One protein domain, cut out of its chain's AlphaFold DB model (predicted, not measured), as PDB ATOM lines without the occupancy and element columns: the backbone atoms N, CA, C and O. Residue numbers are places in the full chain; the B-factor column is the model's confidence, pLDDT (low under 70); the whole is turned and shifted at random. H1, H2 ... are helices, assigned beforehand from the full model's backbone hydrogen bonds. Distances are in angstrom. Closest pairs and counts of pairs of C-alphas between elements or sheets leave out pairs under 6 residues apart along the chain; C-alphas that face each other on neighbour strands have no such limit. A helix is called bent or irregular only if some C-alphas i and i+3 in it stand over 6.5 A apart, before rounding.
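Overview. This is residues 104 to 170 of the 187 residues of an uncharacterized protein of Comamonadaceae bacterium (UniProt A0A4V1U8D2). One very long, straight helix, H1, makes the length of the model, and at its far end two short helices, H2 and H3, fold back into a small compact head. H2 turns off the end of H1 at a corner, and H3 packs on H2, near the last part of H1, while residues 104 to 130 of H1 stick out alone as a long arm. The printed part has 67 residues with three named helices, in the order H1, H2, H3, and no named strand; the class is all helix. The whole is extended, with a radius of gyration of the C-alphas of 17.9 A, and its C-alphas span 57 by 20 by 17 A.

Arrangement. The longest helix is H1, residues 104 to 139, of which residues 104 to 130 stand free. H2, residues 141 to 152, and H1 touch only at the corner by their link, H1 with residues 137 to 138 alone and H2 with residues 143 to 147 alone. Their closest C-alphas, those of Leu 137 and Gly 143, are 4.5 A apart. The lines of H1 and H2 stand at a steep tilt of 62 degrees, and the two run opposite ways. H3, residues 160 to 169, touches H2, which takes part with residues 147 to 151 alone. The closest C-alphas of H2 and H3 are those of Ala 148 and Ala 166, 7.2 A apart. These two helices run opposite ways at a steep tilt of 57 degrees, with their centres 11.7 A apart. H1 and H3 are near each other, with 7 pairs of C-alphas within 10 A but no pair within 8 A. In H1, H2 and H3 every pair of O i and N i+4 is within hydrogen-bond range.

Along the chain. H1 has 36 residues and measures 52.9 A from its first to its last C-alpha, from Arg 104 at (63.852, 7.397, -1.436) to Lys 139 at (17.120, 17.412, -24.227). H2 has 12 residues, Pro 141 to Met 152, and measures 16.9 A. H3 has 10 residues, Pro 160 to Phe 169, measures 15.0 A and ends with C-alpha 169 at (10.204, 10.493, -17.642). None of the three helices is bent.

Size, cuts and confidence. The outline is a rod, and the two C-alphas farthest apart, those of Arg 104 and Cys 170, are 57.9 A apart. Without the stretch that stands free, the body has 40 residues and spans 23 by 18 by 16 A, with a radius of gyration of 9.2 A. The printed part has no cut. The link from H1 to H2 is tight, with 1 residue, and the link from H2 to H3 is short, with 7 residues; no link is long. The mean pLDDT of the printed part is 87.9. Twelve residues are under 70, namely 156 to 157, 159 to 163, 165 to 167 and 169 to 170; the mean of H3 is 68.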
ATOM      1  N   ARG A 104      64.270   8.158  -0.249       97.38
ATOM      2  CA  ARG A 104      63.852   7.397  -1.436       97.38
ATOM      3  C   ARG A 104      62.467   6.774  -1.261       97.38
ATOM      4  O   ARG A 104      61.645   6.877  -2.173       97.38
ATOM      5  N   GLY A 105      62.187   6.175  -0.103       97.62
ATOM      6  CA  GLY A 105      60.875   5.606   0.207       97.62
ATOM      7  C   GLY A 105      59.778   6.663   0.309       97.62
ATOM      8  O   GLY A 105      58.686   6.464  -0.226       97.62
ATOM      9  N   LYS A 106      60.069   7.828   0.901       97.69
ATOM     10  CA  LYS A 106      59.153   8.984   0.910       97.69
ATOM     11  C   LYS A 106      58.816   9.449  -0.511       97.69
ATOM     12  O   LYS A 106      57.639   9.550  -0.851       97.69
ATOM     13  N   ALA A 107      59.823   9.629  -1.368       97.75
ATOM     14  CA  ALA A 107      59.613  10.001  -2.769       97.75
ATOM     15  C   ALA A 107      58.831   8.930  -3.555       97.75
ATOM     16  O   ALA A 107      57.980   9.253  -4.384       97.75
ATOM     17  N   ALA A 108      59.084   7.643  -3.299       97.62
ATOM     18  CA  ALA A 108      58.321   6.553  -3.904       97.62
ATOM     19  C   ALA A 108      56.836   6.596  -3.503       97.62
ATOM     20  O   ALA A 108      55.977   6.509  -4.381       97.62
ATOM     21  N   ARG A 109      56.532   6.805  -2.215       96.69
ATOM     22  CA  ARG A 109      55.151   6.947  -1.722       96.69
ATOM     23  C   ARG A 109      54.447   8.170  -2.309       96.69
ATOM     24  O   ARG A 109      53.325   8.032  -2.781       96.69
ATOM     25  N   ALA A 110      55.120   9.318  -2.368       97.50
ATOM     26  CA  ALA A 110      54.569  10.528  -2.980       97.50
ATOM     27  C   ALA A 110      54.207  10.313  -4.461       97.50
ATOM     28  O   ALA A 110      53.116  10.677  -4.890       97.50
ATOM     29  N   ARG A 111      55.074   9.644  -5.235       97.88
ATOM     30  CA  ARG A 111      54.789   9.299  -6.640       97.88
ATOM     31  C   ARG A 111      53.611   8.340  -6.787       97.88
ATOM     32  O   ARG A 111      52.785   8.529  -7.675       97.88
ATOM     33  N   ALA A 112      53.522   7.327  -5.925       96.81
ATOM     34  CA  ALA A 112      52.399   6.394  -5.933       96.81
ATOM     35  C   ALA A 112      51.073   7.111  -5.624       96.81
ATOM     36  O   ALA A 112      50.093   6.917  -6.342       96.81
ATOM     37  N   GLN A 113      51.063   7.997  -4.622       97.25
ATOM     38  CA  GLN A 113      49.895   8.814  -4.281       97.25
ATOM     39  C   GLN A 113      49.518   9.783  -5.406       97.25
ATOM     40  O   GLN A 113      48.342   9.893  -5.734       97.25
ATOM     41  N   ALA A 114      50.493  10.442  -6.036       97.75
ATOM     42  CA  ALA A 114      50.245  11.321  -7.178       97.75
ATOM     43  C   ALA A 114      49.617  10.559  -8.356       97.75
ATOM     44  O   ALA A 114      48.642  11.026  -8.938       97.75
ATOM     45  N   LYS A 115      50.113   9.351  -8.662       97.81
ATOM     46  CA  LYS A 115      49.533   8.492  -9.704       97.81
ATOM     47  C   LYS A 115      48.102   8.072  -9.367       97.81
ATOM     48  O   LYS A 115      47.250   8.086 -10.248       97.81
ATOM     49  N   PHE A 116      47.842   7.710  -8.110       97.00
ATOM     50  CA  PHE A 116      46.499   7.350  -7.660       97.00
ATOM     51  C   PHE A 116      45.524   8.526  -7.793       97.00
ATOM     52  O   PHE A 116      44.459   8.361  -8.375       97.00
ATOM     53  N   ARG A 117      45.915   9.722  -7.332       97.75
ATOM     54  CA  ARG A 117      45.103  10.942  -7.470       97.75
ATOM     55  C   ARG A 117      44.814  11.270  -8.931       97.75
ATOM     56  O   ARG A 117      43.661  11.467  -9.281       97.75
ATOM     57  N   ALA A 118      45.830  11.230  -9.793       97.69
ATOM     58  CA  ALA A 118      45.652  11.474 -11.222       97.69
ATOM     59  C   ALA A 118      44.693  10.464 -11.879       97.69
ATOM     60  O   ALA A 118      43.861  10.850 -12.695       97.69
ATOM     61  N   ALA A 119      44.781   9.179 -11.515       97.19
ATOM     62  CA  ALA A 119      43.866   8.155 -12.015       97.19
ATOM     63  C   ALA A 119      42.428   8.376 -11.520       97.19
ATOM     64  O   ALA A 119      41.488   8.237 -12.296       97.19
ATOM     65  N   TYR A 120      42.261   8.753 -10.252       97.81
ATOM     66  CA  TYR A 120      40.954   9.049  -9.673       97.81
ATOM     67  C   TYR A 120      40.303  10.276 -10.326       97.81
ATOM     68  O   TYR A 120      39.167  10.204 -10.779       97.81
ATOM     69  N   GLU A 121      41.047  11.373 -10.480       97.50
ATOM     70  CA  GLU A 121      40.567  12.571 -11.178       97.50
ATOM     71  C   GLU A 121      40.204  12.285 -12.641       97.50
ATOM     72  O   GLU A 121      39.239  12.844 -13.159       97.50
ATOM     73  N   ALA A 122      40.957  11.416 -13.324       97.69
ATOM     74  CA  ALA A 122      40.621  10.989 -14.678       97.69
ATOM     75  C   ALA A 122      39.288  10.226 -14.713       97.69
ATOM     76  O   ALA A 122      38.426  10.563 -15.524       97.69
ATOM     77  N   GLN A 123      39.076   9.282 -13.788       95.25
ATOM     78  CA  GLN A 123      37.800   8.570 -13.663       95.25
ATOM     79  C   GLN A 123      36.639   9.529 -13.377       95.25
ATOM     80  O   GLN A 123      35.591   9.435 -14.011       95.25
ATOM     81  N   GLU A 124      36.818  10.501 -12.480       96.25
ATOM     82  CA  GLU A 124      35.786  11.507 -12.213       96.25
ATOM     83  C   GLU A 124      35.463  12.359 -13.446       96.25
ATOM     84  O   GLU A 124      34.297  12.674 -13.690       96.25
ATOM     85  N   ARG A 125      36.474  12.736 -14.237       97.31
ATOM     86  CA  ARG A 125      36.270  13.481 -15.490       97.31
ATOM     87  C   ARG A 125      35.520  12.648 -16.520       97.31
ATOM     88  O   ARG A 125      34.628  13.184 -17.171       97.31
ATOM     89  N   GLU A 126      35.832  11.362 -16.645       95.31
ATOM     90  CA  GLU A 126      35.116  10.443 -17.537       95.31
ATOM     91  C   GLU A 126      33.648  10.288 -17.128       95.31
ATOM     92  O   GLU A 126      32.758  10.405 -17.972       95.31
ATOM     93  N   VAL A 127      33.376  10.108 -15.832       90.56
ATOM     94  CA  VAL A 127      32.007  10.022 -15.300       90.56
ATOM     95  C   VAL A 127      31.244  11.326 -15.542       90.56
ATOM     96  O   VAL A 127      30.127  11.290 -16.057       90.56
ATOM     97  N   LYS A 128      31.849  12.485 -15.251       93.56
ATOM     98  CA  LYS A 128      31.233  13.801 -15.502       93.56
ATOM     99  C   LYS A 128      30.973  14.044 -16.989       93.56
ATOM    100  O   LYS A 128      29.892  14.496 -17.355       93.56
ATOM    101  N   ALA A 129      31.925  13.710 -17.861       95.75
ATOM    102  CA  ALA A 129      31.759  13.838 -19.308       95.75
ATOM    103  C   ALA A 129      30.638  12.926 -19.830       95.75
ATOM    104  O   ALA A 129      29.822  13.342 -20.657       95.75
ATOM    105  N   ARG A 130      30.554  11.697 -19.309       90.75
ATOM    106  CA  ARG A 130      29.469  10.763 -19.613       90.75
ATOM    107  C   ARG A 130      28.115  11.312 -19.159       90.75
ATOM    108  O   ARG A 130      27.177  11.296 -19.953       90.75
ATOM    109  N   GLN A 131      28.018  11.839 -17.940       89.00
ATOM    110  CA  GLN A 131      26.797  12.467 -17.418       89.00
ATOM    111  C   GLN A 131      26.354  13.652 -18.283       89.00
ATOM    112  O   GLN A 131      25.216  13.671 -18.746       89.00
ATOM    113  N   ALA A 132      27.265  14.572 -18.611       94.69
ATOM    114  CA  ALA A 132      26.962  15.714 -19.473       94.69
ATOM    115  C   ALA A 132      26.454  15.281 -20.862       94.69
ATOM    116  O   ALA A 132      25.518  15.873 -21.405       94.69
ATOM    117  N   ARG A 133      27.021  14.212 -21.438       93.88
ATOM    118  CA  ARG A 133      26.551  13.645 -22.713       93.88
ATOM    119  C   ARG A 133      25.130  13.083 -22.603       93.88
ATOM    120  O   ARG A 133      24.327  13.273 -23.514       93.88
ATOM    121  N   LEU A 134      24.811  12.403 -21.504       88.50
ATOM    122  CA  LEU A 134      23.472  11.861 -21.250       88.50
ATOM    123  C   LEU A 134      22.441  12.983 -21.069       88.50
ATOM    124  O   LEU A 134      21.356  12.915 -21.645       88.50
ATOM    125  N   GLU A 135      22.800  14.051 -20.355       90.50
ATOM    126  CA  GLU A 135      21.961  15.247 -20.211       90.50
ATOM    127  C   GLU A 135      21.695  15.933 -21.557       90.50
ATOM    128  O   GLU A 135      20.568  16.349 -21.829       90.50
ATOM    129  N   GLN A 136      22.703  16.030 -22.431       95.00
ATOM    130  CA  GLN A 136      22.526  16.564 -23.785       95.00
ATOM    131  C   GLN A 136      21.566  15.705 -24.620       95.00
ATOM    132  O   GLN A 136      20.674  16.250 -25.271       95.00
ATOM    133  N   LEU A 137      21.689  14.374 -24.562       92.88
ATOM    134  CA  LEU A 137      20.773  13.461 -25.256       92.88
ATOM    135  C   LEU A 137      19.333  13.604 -24.746       92.88
ATOM    136  O   LEU A 137      18.403  13.667 -25.554       92.88
ATOM    137  N   ALA A 138      19.145  13.739 -23.431       91.88
ATOM    138  CA  ALA A 138      17.830  13.879 -22.804       91.88
ATOM    139  C   ALA A 138      17.065  15.149 -23.229       91.88
ATOM    140  O   ALA A 138      15.832  15.188 -23.150       91.88
ATOM    141  N   LYS A 139      17.760  16.188 -23.713       95.38
ATOM    142  CA  LYS A 139      17.120  17.412 -24.227       95.38
ATOM    143  C   LYS A 139      16.379  17.185 -25.550       95.38
ATOM    144  O   LYS A 139      15.413  17.891 -25.818       95.38
ATOM    145  N   THR A 140      16.781  16.200 -26.353       96.38
ATOM    146  CA  THR A 140      16.187  15.933 -27.677       96.38
ATOM    147  C   THR A 140      15.123  14.827 -27.618       96.38
ATOM    148  O   THR A 140      15.298  13.861 -26.873       96.38
ATOM    149  N   PRO A 141      14.033  14.894 -28.410       94.88
ATOM    150  CA  PRO A 141      13.010  13.844 -28.416       94.88
ATOM    151  C   PRO A 141      13.563  12.501 -28.920       94.88
ATOM    152  O   PRO A 141      13.282  11.460 -28.329       94.88
ATOM    153  N   ALA A 142      14.421  12.526 -29.946       95.25
ATOM    154  CA  ALA A 142      15.106  11.333 -30.442       95.25
ATOM    155  C   ALA A 142      16.045  10.726 -29.382       95.25
ATOM    156  O   ALA A 142      16.030   9.518 -29.158       95.25
ATOM    157  N   GLY A 143      16.818  11.555 -28.670       94.12
ATOM    158  CA  GLY A 143      17.702  11.087 -27.602       94.12
ATOM    159  C   GLY A 143      16.946  10.475 -26.422       94.12
ATOM    160  O   GLY A 143      17.402   9.478 -25.865       94.12
ATOM    161  N   ARG A 144      15.748  10.978 -26.089       93.00
ATOM    162  CA  ARG A 144      14.866  10.343 -25.091       93.00
ATOM    163  C   ARG A 144      14.426   8.941 -25.510       93.00
ATOM    164  O   ARG A 144      14.441   8.044 -24.672       93.00
ATOM    165  N   ALA A 145      14.085   8.731 -26.783       92.25
ATOM    166  CA  ALA A 145      13.723   7.404 -27.288       92.25
ATOM    167  C   ALA A 145      14.896   6.409 -27.184       92.25
ATOM    168  O   ALA A 145      14.704   5.272 -26.755       92.25
ATOM    169  N   VAL A 146      16.123   6.857 -27.485       92.94
ATOM    170  CA  VAL A 146      17.345   6.044 -27.326       92.94
ATOM    171  C   VAL A 146      17.603   5.702 -25.856       92.94
ATOM    172  O   VAL A 146      17.870   4.546 -25.528       92.94
ATOM    173  N   LEU A 147      17.491   6.680 -24.951       90.62
ATOM    174  CA  LEU A 147      17.647   6.444 -23.511       90.62
ATOM    175  C   LEU A 147      16.592   5.463 -22.976       90.62
ATOM    176  O   LEU A 147      16.925   4.605 -22.158       90.62
ATOM    177  N   ALA A 148      15.351   5.532 -23.469       88.75
ATOM    178  CA  ALA A 148      14.298   4.582 -23.122       88.75
ATOM    179  C   ALA A 148      14.618   3.157 -23.612       88.75
ATOM    180  O   ALA A 148      14.499   2.211 -22.836       88.75
ATOM    181  N   GLN A 149      15.100   2.988 -24.850       90.62
ATOM    182  CA  GLN A 149      15.548   1.678 -25.349       90.62
ATOM    183  C   GLN A 149      16.704   1.099 -24.520       90.62
ATOM    184  O   GLN A 149      16.681  -0.084 -24.182       90.62
ATOM    185  N   LEU A 150      17.689   1.925 -24.147       87.62
ATOM    186  CA  LEU A 150      18.812   1.508 -23.296       87.62
ATOM    187  C   LEU A 150      18.373   1.119 -21.877       87.62
ATOM    188  O   LEU A 150      18.962   0.222 -21.273       87.62
ATOM    189  N   ALA A 151      17.340   1.771 -21.340       85.69
ATOM    190  CA  ALA A 151      16.753   1.389 -20.062       85.69
ATOM    191  C   ALA A 151      16.060   0.017 -20.148       85.69
ATOM    192  O   ALA A 151      16.255  -0.818 -19.264       85.69
ATOM    193  N   MET A 152      15.319  -0.243 -21.231       83.81
ATOM    194  CA  MET A 152      14.621  -1.520 -21.447       83.81
ATOM    195  C   MET A 152      15.581  -2.694 -21.682       83.81
ATOM    196  O   MET A 152      15.307  -3.804 -21.235       83.81
ATOM    197  N   SER A 153      16.731  -2.464 -22.326       87.50
ATOM    198  CA  SER A 153      17.726  -3.517 -22.582       87.50
ATOM    199  C   SER A 153      18.535  -3.930 -21.346       87.50
ATOM    200  O   SER A 153      19.317  -4.877 -21.404       87.50
ATOM    201  N   GLY A 154      18.383  -3.234 -20.212       81.50
ATOM    202  CA  GLY A 154      19.130  -3.522 -18.986       81.50
ATOM    203  C   GLY A 154      20.618  -3.157 -19.055       81.50
ATOM    204  O   GLY A 154      21.342  -3.401 -18.089       81.50
ATOM    205  N   ALA A 155      21.067  -2.517 -20.140       78.69
ATOM    206  CA  ALA A 155      22.444  -2.047 -20.309       78.69
ATOM    207  C   ALA A 155      22.854  -0.989 -19.262       78.69
ATOM    208  O   ALA A 155      24.037  -0.716 -19.076       78.69
ATOM    209  N   LEU A 156      21.882  -0.414 -18.545       66.31
ATOM    210  CA  LEU A 156      22.078   0.620 -17.524       66.31
ATOM    211  C   LEU A 156      22.094   0.095 -16.075       66.31
ATOM    212  O   LEU A 156      22.090   0.900 -15.145       66.31
ATOM    213  N   LYS A 157      22.138  -1.228 -15.841       69.62
ATOM    214  CA  LYS A 157      22.035  -1.835 -14.491       69.62
ATOM    215  C   LYS A 157      23.123  -1.428 -13.472       69.62
ATOM    216  O   LYS A 157      23.008  -1.799 -12.311       69.62
ATOM    217  N   GLY A 158      24.134  -0.648 -13.858       72.31
ATOM    218  CA  GLY A 158      25.185  -0.141 -12.965       72.31
ATOM    219  C   GLY A 158      25.143   1.360 -12.653       72.31
ATOM    220  O   GLY A 158      25.998   1.825 -11.907       72.31
ATOM    221  N   GLU A 159      24.200   2.135 -13.204       67.75
ATOM    222  CA  GLU A 159      24.182   3.599 -13.031       67.75
ATOM    223  C   GLU A 159      22.915   4.078 -12.298       67.75
ATOM    224  O   GLU A 159      21.896   4.363 -12.934       67.75
ATOM    225  N   PRO A 160      22.946   4.212 -10.955       69.38
ATOM    226  CA  PRO A 160      21.764   4.580 -10.169       69.38
ATOM    227  C   PRO A 160      21.210   5.968 -10.529       69.38
ATOM    228  O   PRO A 160      20.000   6.182 -10.456       69.38
ATOM    229  N   ALA A 161      22.067   6.887 -10.991       68.62
ATOM    230  CA  ALA A 161      21.664   8.213 -11.466       68.62
ATOM    231  C   ALA A 161      20.831   8.164 -12.762       68.62
ATOM    232  O   ALA A 161      19.966   9.008 -12.979       68.62
ATOM    233  N   LEU A 162      21.050   7.163 -13.620       64.31
ATOM    234  CA  LEU A 162      20.249   6.989 -14.833       64.31
ATOM    235  C   LEU A 162      18.896   6.344 -14.540       64.31
ATOM    236  O   LEU A 162      17.898   6.687 -15.176       64.31
ATOM    237  N   LEU A 163      18.845   5.458 -13.545       66.25
ATOM    238  CA  LEU A 163      17.599   4.846 -13.091       66.25
ATOM    239  C   LEU A 163      16.647   5.869 -12.458       66.25
ATOM    240  O   LEU A 163      15.436   5.761 -12.656       66.25
ATOM    241  N   SER A 164      17.158   6.863 -11.723       71.25
ATOM    242  CA  SER A 164      16.319   7.935 -11.171       71.25
ATOM    243  C   SER A 164      15.783   8.862 -12.266       71.25
ATOM    244  O   SER A 164      14.593   9.181 -12.262       71.25
ATOM    245  N   LEU A 165      16.615   9.229 -13.250       69.06
ATOM    246  CA  LEU A 165      16.195  10.086 -14.360       69.06
ATOM    247  C   LEU A 165      15.158   9.388 -15.259       69.06
ATOM    248  O   LEU A 165      14.127   9.978 -15.571       69.06
ATOM    249  N   ALA A 166      15.368   8.118 -15.622       65.56
ATOM    250  CA  ALA A 166      14.427   7.359 -16.453       65.56
ATOM    251  C   ALA A 166      13.042   7.225 -15.793       65.56
ATOM    252  O   ALA A 166      12.019   7.394 -16.457       65.56
ATOM    253  N   LYS A 167      12.999   7.010 -14.469       69.50
ATOM    254  CA  LYS A 167      11.740   6.968 -13.704       69.50
ATOM    255  C   LYS A 167      10.989   8.300 -13.705       69.50
ATOM    256  O   LYS A 167       9.768   8.286 -13.653       69.50
ATOM    257  N   SER A 168      11.685   9.437 -13.801       71.31
ATOM    258  CA  SER A 168      11.029  10.751 -13.882       71.31
ATOM    259  C   SER A 168      10.338  11.004 -15.229       71.31
ATOM    260  O   SER A 168       9.354  11.737 -15.280       71.31
ATOM    261  N   PHE A 169      10.811  10.373 -16.310       65.12
ATOM    262  CA  PHE A 169      10.204  10.493 -17.642       65.12
ATOM    263  C   PHE A 169       9.093   9.470 -17.882       65.12
ATOM    264  O   PHE A 169       8.111   9.781 -18.554       65.12
ATOM    265  N   CYS A 170       9.196   8.286 -17.283       60.81
ATOM    266  CA  CYS A 170       8.082   7.355 -17.160       60.81
ATOM    267  C   CYS A 170       7.224   7.733 -15.945       60.81
ATOM    268  O   CYS A 170       7.064   6.941 -15.015       60.81
TER     269      CYS A 170